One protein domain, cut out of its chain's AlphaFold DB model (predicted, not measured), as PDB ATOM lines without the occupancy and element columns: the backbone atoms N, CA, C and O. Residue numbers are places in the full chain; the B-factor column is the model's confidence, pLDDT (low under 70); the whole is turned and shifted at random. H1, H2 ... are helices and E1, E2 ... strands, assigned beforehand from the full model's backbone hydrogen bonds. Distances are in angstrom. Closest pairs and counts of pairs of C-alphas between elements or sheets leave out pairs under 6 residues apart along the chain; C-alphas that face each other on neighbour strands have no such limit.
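What this domain is: This is residues 269 to 332 of the 424 residues of an uncharacterized protein of Planctomycetes bacterium (UniProt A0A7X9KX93). A three-stranded sheet, E2 E4 E5, makes one wall of a small, loosely built two-layer sandwich, and E1, paired with the short E3, lies over part of one face of it. The one-turn helix H1 lies near E3 and the last residues of E2. The printed part has 64 residues with five named strands and one named helix, in the order E1 E2 H1 E3 E4 E5; it is mostly strand, and both sheets, E2 - E4 - E5 and E1 - E3, are antiparallel. The whole is compact, with a radius of gyration of the C-alphas of 11.7 A, but elongated, spanning 36 by 20 by 18 A.

How they stand to each other: E4, residues 313 to 319, is the inner strand; E5, residues 326 to 331, forms a hairpin with it at 154 degrees, with N 316 and O 328 2.8 A apart. E2, residues 282 to 287, is E4's other antiparallel neighbour, at 146 degrees, with N 284 and O 317 2.9 A apart. E1, residues 271 to 277, is apart from E5, but only just, with closest C-alphas 8.1 A apart. E3, residues 303 to 305, is antiparallel to E1 at 147 degrees, with N 273 and O 303 2.7 A apart. H1, residues 290 to 293, is on the three-stranded sheet but only grazes it, with residues 292 to 293. The closest C-alphas of H1 and E3, those of Ile 292 and Leu 305, are 6.4 A apart. H1 is too short for any O i to N i+4 pair; its one O i to N i+3 pair is within hydrogen-bond range.

Where its parts are: E1 begins at C-alpha 271 (5.004, 26.936, 105.082) and is 18.9 A long. E2 is 15.6 A, E4 19.9 A and E5 16.4 A, ending at C-alpha 331 (10.089, 34.399, 109.065).

The domain as a whole: The C-alphas farthest apart, those of Cys 269 and Thr 322, are 36.7 A apart. The printed part has no cut and no long link. Residues 294 to 300 are under pLDDT 70.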
ATOM      1  N   CYS A 269       4.906  21.499 109.462       92.00
ATOM      2  CA  CYS A 269       4.621  21.478 108.034       92.00
ATOM      3  C   CYS A 269       5.474  22.536 107.305       92.00
ATOM      4  O   CYS A 269       5.803  23.586 107.881       92.00
ATOM      5  N   PRO A 270       5.846  22.296 106.033       91.94
ATOM      6  CA  PRO A 270       6.340  23.356 105.165       91.94
ATOM      7  C   PRO A 270       5.334  24.510 105.113       91.94
ATOM      8  O   PRO A 270       4.126  24.285 105.090       91.94
ATOM      9  N   ALA A 271       5.836  25.740 105.103       92.38
ATOM     10  CA  ALA A 271       5.004  26.936 105.082       92.38
ATOM     11  C   ALA A 271       4.950  27.496 103.662       92.38
ATOM     12  O   ALA A 271       5.985  27.634 103.014       92.38
ATOM     13  N   LYS A 272       3.755  27.828 103.180       92.25
ATOM     14  CA  LYS A 272       3.546  28.478 101.890       92.25
ATOM     15  C   LYS A 272       3.561  29.990 102.093       92.25
ATOM     16  O   LYS A 272       2.865  30.495 102.966       92.25
ATOM     17  N   VAL A 273       4.339  30.698 101.289       93.31
ATOM     18  CA  VAL A 273       4.495  32.152 101.322       93.31
ATOM     19  C   VAL A 273       4.038  32.722  99.991       93.31
ATOM     20  O   VAL A 273       4.627  32.438  98.954       93.31
ATOM     21  N   VAL A 274       2.990  33.533 100.011       93.81
ATOM     22  CA  VAL A 274       2.411  34.146  98.815       93.81
ATOM     23  C   VAL A 274       2.597  35.653  98.903       93.81
ATOM     24  O   VAL A 274       2.111  36.297  99.831       93.81
ATOM     25  N   PHE A 275       3.288  36.221  97.918       94.06
ATOM     26  CA  PHE A 275       3.362  37.665  97.729       94.06
ATOM     27  C   PHE A 275       2.215  38.080  96.812       94.06
ATOM     28  O   PHE A 275       2.224  37.756  95.625       94.06
ATOM     29  N   ARG A 276       1.215  38.783  97.352       94.56
ATOM     30  CA  ARG A 276       0.165  39.391  96.529       94.56
ATOM     31  C   ARG A 276       0.692  40.706  95.995       94.56
ATOM     32  O   ARG A 276       0.834  41.663  96.752       94.56
ATOM     33  N   VAL A 277       1.033  40.719  94.713       93.44
ATOM     34  CA  VAL A 277       1.624  41.879  94.054       93.44
ATOM     35  C   VAL A 277       0.894  42.211  92.758       93.44
ATOM     36  O   VAL A 277       0.409  41.322  92.056       93.44
ATOM     37  N   ALA A 278       0.834  43.497  92.431       91.62
ATOM     38  CA  ALA A 278       0.335  43.985  91.159       91.62
ATOM     39  C   ALA A 278       1.234  43.528  90.001       91.62
ATOM     40  O   ALA A 278       2.405  43.169  90.164       91.62
ATOM     41  N   ARG A 279       0.680  43.573  88.786       88.31
ATOM     42  CA  ARG A 279       1.442  43.286  87.568       88.31
ATOM     43  C   ARG A 279       2.620  44.259  87.450       88.31
ATOM     44  O   ARG A 279       2.441  45.454  87.646       88.31
ATOM     45  N   GLY A 280       3.795  43.732  87.102       87.69
ATOM     46  CA  GLY A 280       5.024  44.518  86.947       87.69
ATOM     47  C   GLY A 280       5.913  44.548  88.194       87.69
ATOM     48  O   GLY A 280       7.100  44.845  88.082       87.69
ATOM     49  N   THR A 281       5.396  44.161  89.366       90.44
ATOM     50  CA  THR A 281       6.213  44.003  90.574       90.44
ATOM     51  C   THR A 281       7.021  42.708  90.510       90.44
ATOM     52  O   THR A 281       6.477  41.616  90.339       90.44
ATOM     53  N   VAL A 282       8.335  42.828  90.674       90.31
ATOM     54  CA  VAL A 282       9.278  41.709  90.699       90.31
ATOM     55  C   VAL A 282       9.561  41.322  92.146       90.31
ATOM     56  O   VAL A 282       9.843  42.185  92.978       90.31
ATOM     57  N   VAL A 283       9.520  40.021  92.425       91.88
ATOM     58  CA  VAL A 283       9.871  39.431  93.719       91.88
ATOM     59  C   VAL A 283      11.040  38.476  93.505       91.88
ATOM     60  O   VAL A 283      10.923  37.518  92.743       91.88
ATOM     61  N   SER A 284      12.159  38.729  94.181       91.12
ATOM     62  CA  SER A 284      13.390  37.947  94.027       91.12
ATOM     63  C   SER A 284      13.911  37.475  95.378       91.12
ATOM     64  O   SER A 284      13.982  38.256  96.325       91.12
ATOM     65  N   LEU A 285      14.318  36.210  95.475       92.00
ATOM     66  CA  LEU A 285      15.003  35.700  96.661       92.00
ATOM     67  C   LEU A 285      16.430  36.265  96.706       92.00
ATOM     68  O   LEU A 285      17.182  36.107  95.747       92.00
ATOM     69  N   VAL A 286      16.802  36.903  97.816       92.00
ATOM     70  CA  VAL A 286      18.164  37.421  98.047       92.00
ATOM     71  C   VAL A 286      18.971  36.443  98.884       92.00
ATOM     72  O   VAL A 286      20.138  36.187  98.608       92.00
ATOM     73  N   GLU A 287      18.344  35.902  99.926       91.38
ATOM     74  CA  GLU A 287      19.002  35.043 100.902       91.38
ATOM     75  C   GLU A 287      17.991  34.057 101.477       91.38
ATOM     76  O   GLU A 287      16.891  34.428 101.885       91.38
ATOM     77  N   GLY A 288      18.358  32.785 101.532       86.88
ATOM     78  CA  GLY A 288      17.498  31.738 102.056       86.88
ATOM     79  C   GLY A 288      18.154  30.376 101.922       86.88
ATOM     80  O   GLY A 288      19.246  30.247 101.366       86.88
ATOM     81  N   ALA A 289      17.478  29.357 102.442       84.19
ATOM     82  CA  ALA A 289      17.936  27.988 102.293       84.19
ATOM     83  C   ALA A 289      17.972  27.592 100.797       84.19
ATOM     84  O   ALA A 289      17.088  28.022 100.043       84.19
ATOM     85  N   PRO A 290      18.961  26.797 100.343       82.00
ATOM     86  CA  PRO A 290      19.112  26.425  98.932       82.00
ATOM     87  C   PRO A 290      17.852  25.807  98.311       82.00
ATOM     88  O   PRO A 290      17.576  25.999  97.129       82.00
ATOM     89  N   GLU A 291      17.057  25.104  99.115       81.31
ATOM     90  CA  GLU A 291      15.805  24.471  98.709       81.31
ATOM     91  C   GLU A 291      14.740  25.488  98.276       81.31
ATOM     92  O   GLU A 291      13.895  25.167  97.444       81.31
ATOM     93  N   ILE A 292      14.789  26.718  98.803       80.25
ATOM     94  CA  ILE A 292      13.890  27.811  98.404       80.25
ATOM     95  C   ILE A 292      14.314  28.350  97.032       80.25
ATOM     96  O   ILE A 292      13.465  28.612  96.184       80.25
ATOM     97  N   ALA A 293      15.625  28.479  96.791       70.38
ATOM     98  CA  ALA A 293      16.177  29.005  95.540       70.38
ATOM     99  C   ALA A 293      15.938  28.082  94.332       70.38
ATOM    100  O   ALA A 293      15.909  28.548  93.197       70.38
ATOM    101  N   ALA A 294      15.763  26.777  94.570       64.62
ATOM    102  CA  ALA A 294      15.478  25.790  93.530       64.62
ATOM    103  C   ALA A 294      14.036  25.860  92.983       64.62
ATOM    104  O   ALA A 294      13.732  25.213  91.979       64.62
ATOM    105  N   LEU A 295      13.140  26.617  93.628       64.81
ATOM    106  CA  LEU A 295      11.763  26.798  93.173       64.81
ATOM    107  C   LEU A 295      11.712  27.838  92.042       64.81
ATOM    108  O   LEU A 295      12.203  28.956  92.186       64.81
ATOM    109  N   HIS A 296      11.105  27.469  90.911       56.53
ATOM    110  CA  HIS A 296      10.950  28.367  89.766       56.53
ATOM    111  C   HIS A 296      10.029  29.556  90.128       56.53
ATOM    112  O   HIS A 296       8.970  29.337  90.717       56.53
ATOM    113  N   PRO A 297      10.378  30.803  89.760       55.59
ATOM    114  CA  PRO A 297       9.634  32.012  90.138       55.59
ATOM    115  C   PRO A 297       8.287  32.220  89.417       55.59
ATOM    116  O   PRO A 297       7.631  33.234  89.657       55.59
ATOM    117  N   ASP A 298       7.827  31.281  88.586       54.09
ATOM    118  CA  ASP A 298       6.506  31.338  87.939       54.09
ATOM    119  C   ASP A 298       5.397  30.948  88.930       54.09
ATOM    120  O   ASP A 298       4.708  29.946  88.754       54.09
ATOM    121  N   CYS A 299       5.248  31.690  90.029       52.59
ATOM    122  CA  CYS A 299       4.440  31.226  91.148       52.59
ATOM    123  C   CYS A 299       3.241  32.120  91.451       52.59
ATOM    124  O   CYS A 299       3.193  32.818  92.463       52.59
ATOM    125  N   ALA A 300       2.195  31.972  90.630       62.06
ATOM    126  CA  ALA A 300       0.828  32.225  91.093       62.06
ATOM    127  C   ALA A 300       0.513  31.425  92.379       62.06
ATOM    128  O   ALA A 300      -0.306  31.840  93.196       62.06
ATOM    129  N   ASP A 301       1.224  30.311  92.586       71.38
ATOM    130  CA  ASP A 301       1.107  29.437  93.743       71.38
ATOM    131  C   ASP A 301       2.071  29.764  94.901       71.38
ATOM    132  O   ASP A 301       2.035  29.056  95.892       71.38
ATOM    133  N   GLY A 302       2.894  30.817  94.867       85.88
ATOM    134  CA  GLY A 302       3.785  31.192  95.986       85.88
ATOM    135  C   GLY A 302       4.953  30.234  96.312       85.88
ATOM    136  O   GLY A 302       5.144  29.178  95.722       85.88
ATOM    137  N   PHE A 303       5.785  30.612  97.277       89.50
ATOM    138  CA  PHE A 303       7.024  29.920  97.647       89.50
ATOM    139  C   PHE A 303       6.820  28.966  98.826       89.50
ATOM    140  O   PHE A 303       5.998  29.224  99.698       89.50
ATOM    141  N   VAL A 304       7.592  27.881  98.901       90.44
ATOM    142  CA  VAL A 304       7.522  26.932 100.024       90.44
ATOM    143  C   VAL A 304       8.780  27.048 100.878       90.44
ATOM    144  O   VAL A 304       9.885  26.796 100.406       90.44
ATOM    145  N   LEU A 305       8.612  27.404 102.152       91.25
ATOM    146  CA  LEU A 305       9.670  27.409 103.158       91.25
ATOM    147  C   LEU A 305       9.689  26.045 103.859       91.25
ATOM    148  O   LEU A 305       8.756  25.736 104.622       91.25
ATOM    149  N   PRO A 306      10.731  25.223 103.642       90.81
ATOM    150  CA  PRO A 306      10.771  23.883 104.197       90.81
ATOM    151  C   PRO A 306      10.810  23.923 105.724       90.81
ATOM    152  O   PRO A 306      11.284  24.878 106.346       90.81
ATOM    153  N   ALA A 307      10.275  22.873 106.337       91.50
ATOM    154  CA  ALA A 307      10.332  22.654 107.773       91.50
ATOM    155  C   ALA A 307      11.720  22.130 108.159       91.50
ATOM    156  O   ALA A 307      11.901  20.945 108.414       91.50
ATOM    157  N   THR A 308      12.716  23.015 108.172       89.19
ATOM    158  CA  THR A 308      14.047  22.727 108.723       89.19
ATOM    159  C   THR A 308      14.510  23.882 109.624       89.19
ATOM    160  O   THR A 308      14.059  25.021 109.438       89.19
ATOM    161  N   PRO A 309      15.404  23.638 110.605       86.19
ATOM    162  CA  PRO A 309      15.824  24.653 111.579       86.19
ATOM    163  C   PRO A 309      16.396  25.945 110.981       86.19
ATOM    164  O   PRO A 309      16.239  27.021 111.563       86.19
ATOM    165  N   GLY A 310      17.061  25.844 109.825       83.06
ATOM    166  CA  GLY A 310      17.683  26.973 109.128       83.06
ATOM    167  C   GLY A 310      16.789  27.657 108.092       83.06
ATOM    168  O   GLY A 310      17.032  28.812 107.762       83.06
ATOM    169  N   ALA A 311      15.741  26.990 107.604       84.31
ATOM    170  CA  ALA A 311      14.948  27.473 106.471       84.31
ATOM    171  C   ALA A 311      13.659  28.213 106.857       84.31
ATOM    172  O   ALA A 311      12.868  28.591 105.996       84.31
ATOM    173  N   GLY A 312      13.433  28.438 108.155       86.06
ATOM    174  CA  GLY A 312      12.295  29.225 108.631       86.06
ATOM    175  C   GLY A 312      12.380  30.708 108.268       86.06
ATOM    176  O   GLY A 312      11.385  31.408 108.405       86.06
ATOM    177  N   ARG A 313      13.535  31.210 107.817       91.06
ATOM    178  CA  ARG A 313      13.759  32.624 107.504       91.06
ATOM    179  C   ARG A 313      14.343  32.785 106.105       91.06
ATOM    180  O   ARG A 313      15.303  32.105 105.762       91.06
ATOM    181  N   ALA A 314      13.794  33.723 105.340       93.00
ATOM    182  CA  ALA A 314      14.297  34.094 104.023       93.00
ATOM    183  C   ALA A 314      14.174  35.608 103.810       93.00
ATOM    184  O   ALA A 314      13.205  36.230 104.257       93.00
ATOM    185  N   ARG A 315      15.160  36.195 103.132       94.88
ATOM    186  CA  ARG A 315      15.167  37.592 102.700       94.88
ATOM    187  C   ARG A 315      14.860  37.660 101.213       94.88
ATOM    188  O   ARG A 315      15.496  36.997 100.393       94.88
ATOM    189  N   TRP A 316      13.888  38.491 100.895       94.94
ATOM    190  CA  TRP A 316      13.398  38.741  99.553       94.94
ATOM    191  C   TRP A 316      13.609  40.208  99.226       94.94
ATOM    192  O   TRP A 316      13.593  41.044 100.124       94.94
ATOM    193  N   SER A 317      13.768  40.514  97.949       93.75
ATOM    194  CA  SER A 317      13.790  41.879  97.452       93.75
ATOM    195  C   SER A 317      12.623  42.084  96.505       93.75
ATOM    196  O   SER A 317      12.384  41.262  95.615       93.75
ATOM    197  N   LEU A 318      11.885  43.163  96.730       93.88
ATOM    198  CA  LEU A 318      10.739  43.553  95.929       93.88
ATOM    199  C   LEU A 318      11.043  44.847  95.200       93.88
ATOM    200  O   LEU A 318      11.662  45.757  95.750       93.88
ATOM    201  N   ARG A 319      10.584  44.934  93.956       90.06
ATOM    202  CA  ARG A 319      10.754  46.126  93.132       90.06
ATOM    203  C   ARG A 319       9.537  46.303  92.234       90.06
ATOM    204  O   ARG A 319       9.200  45.377  91.499       90.06
ATOM    205  N   ALA A 320       8.896  47.468  92.273       89.19
ATOM    206  CA  ALA A 320       7.964  47.874  91.219       89.19
ATOM    207  C   ALA A 320       8.708  48.077  89.879       89.19
ATOM    208  O   ALA A 320       9.928  47.951  89.817       89.19
ATOM    209  N   GLU A 321       8.001  48.392  88.794       85.69
ATOM    210  CA  GLU A 321       8.599  48.454  87.449       85.69
ATOM    211  C   GLU A 321       9.821  49.383  87.363       85.69
ATOM    212  O   GLU A 321      10.829  49.014  86.758       85.69
ATOM    213  N   THR A 322       9.760  50.557  88.000       83.50
ATOM    214  CA  THR A 322      10.843  51.560  87.967       83.50
ATOM    215  C   THR A 322      11.326  51.991  89.352       83.50
ATOM    216  O   THR A 322      12.124  52.920  89.455       83.50
ATOM    217  N   GLY A 323      10.830  51.357  90.418       83.12
ATOM    218  CA  GLY A 323      11.177  51.700  91.798       83.12
ATOM    219  C   GLY A 323      12.527  51.139  92.256       83.12
ATOM    220  O   GLY A 323      13.130  50.285  91.604       83.12
ATOM    221  N   ASN A 324      12.982  51.586  93.426       89.56
ATOM    222  CA  ASN A 324      14.138  51.006  94.104       89.56
ATOM    223  C   ASN A 324      13.788  49.646  94.724       89.56
ATOM    224  O   ASN A 324      12.631  49.354  95.030       89.56
ATOM    225  N   MET A 325      14.813  48.815  94.914       91.62
ATOM    226  CA  MET A 325      14.672  47.523  95.581       91.62
ATOM    227  C   MET A 325      14.396  47.710  97.075       91.62
ATOM    228  O   MET A 325      15.048  48.509  97.750       91.62
ATOM    229  N   VAL A 326      13.432  46.954  97.593       93.50
ATOM    230  CA  VAL A 326      13.051  46.942  99.004       93.50
ATOM    231  C   VAL A 326      13.201  45.535  99.544       93.50
ATOM    232  O   VAL A 326      12.515  44.612  99.103       93.50
ATOM    233  N   ASP A 327      14.072  45.383 100.533       94.12
ATOM    234  CA  ASP A 327      14.248  44.112 101.215       94.12
ATOM    235  C   ASP A 327      13.121  43.879 102.221       94.12
ATOM    236  O   ASP A 327      12.780  44.747 103.033       94.12
ATOM    237  N   VAL A 328      12.579  42.668 102.190       95.62
ATOM    238  CA  VAL A 328      11.610  42.157 103.153       95.62
ATOM    239  C   VAL A 328      12.091  40.821 103.688       95.62
ATOM    240  O   VAL A 328      12.745  40.039 102.994       95.62
ATOM    241  N   VAL A 329      11.767  40.536 104.941       95.38
ATOM    242  CA  VAL A 329      12.151  39.266 105.564       95.38
ATOM    243  C   VAL A 329      10.897  38.498 105.922       95.38
ATOM    244  O   VAL A 329      10.089  38.958 106.721       95.38
ATOM    245  N   VAL A 330      10.765  37.288 105.391       95.00
ATOM    246  CA  VAL A 330       9.720  36.359 105.818       95.00
ATOM    247  C   VAL A 330      10.321  35.414 106.845       95.00
ATOM    248  O   VAL A 330      11.386  34.835 106.623       95.00
ATOM    249  N   HIS A 331       9.658  35.283 107.992       92.94
ATOM    250  CA  HIS A 331      10.089  34.399 109.065       92.94
ATOM    251  C   HIS A 331       8.907  33.602 109.608       92.94
ATOM    252  O   HIS A 331       7.968  34.163 110.166       92.94
ATOM    253  N   VAL A 332       9.000  32.287 109.470       93.75
ATOM    254  CA  VAL A 332       8.095  31.294 110.039       93.75
ATOM    255  C   VAL A 332       8.727  30.808 111.341       93.75
ATOM    256  O   VAL A 332       9.687  30.027 111.299       93.75
TER     257      VAL A 332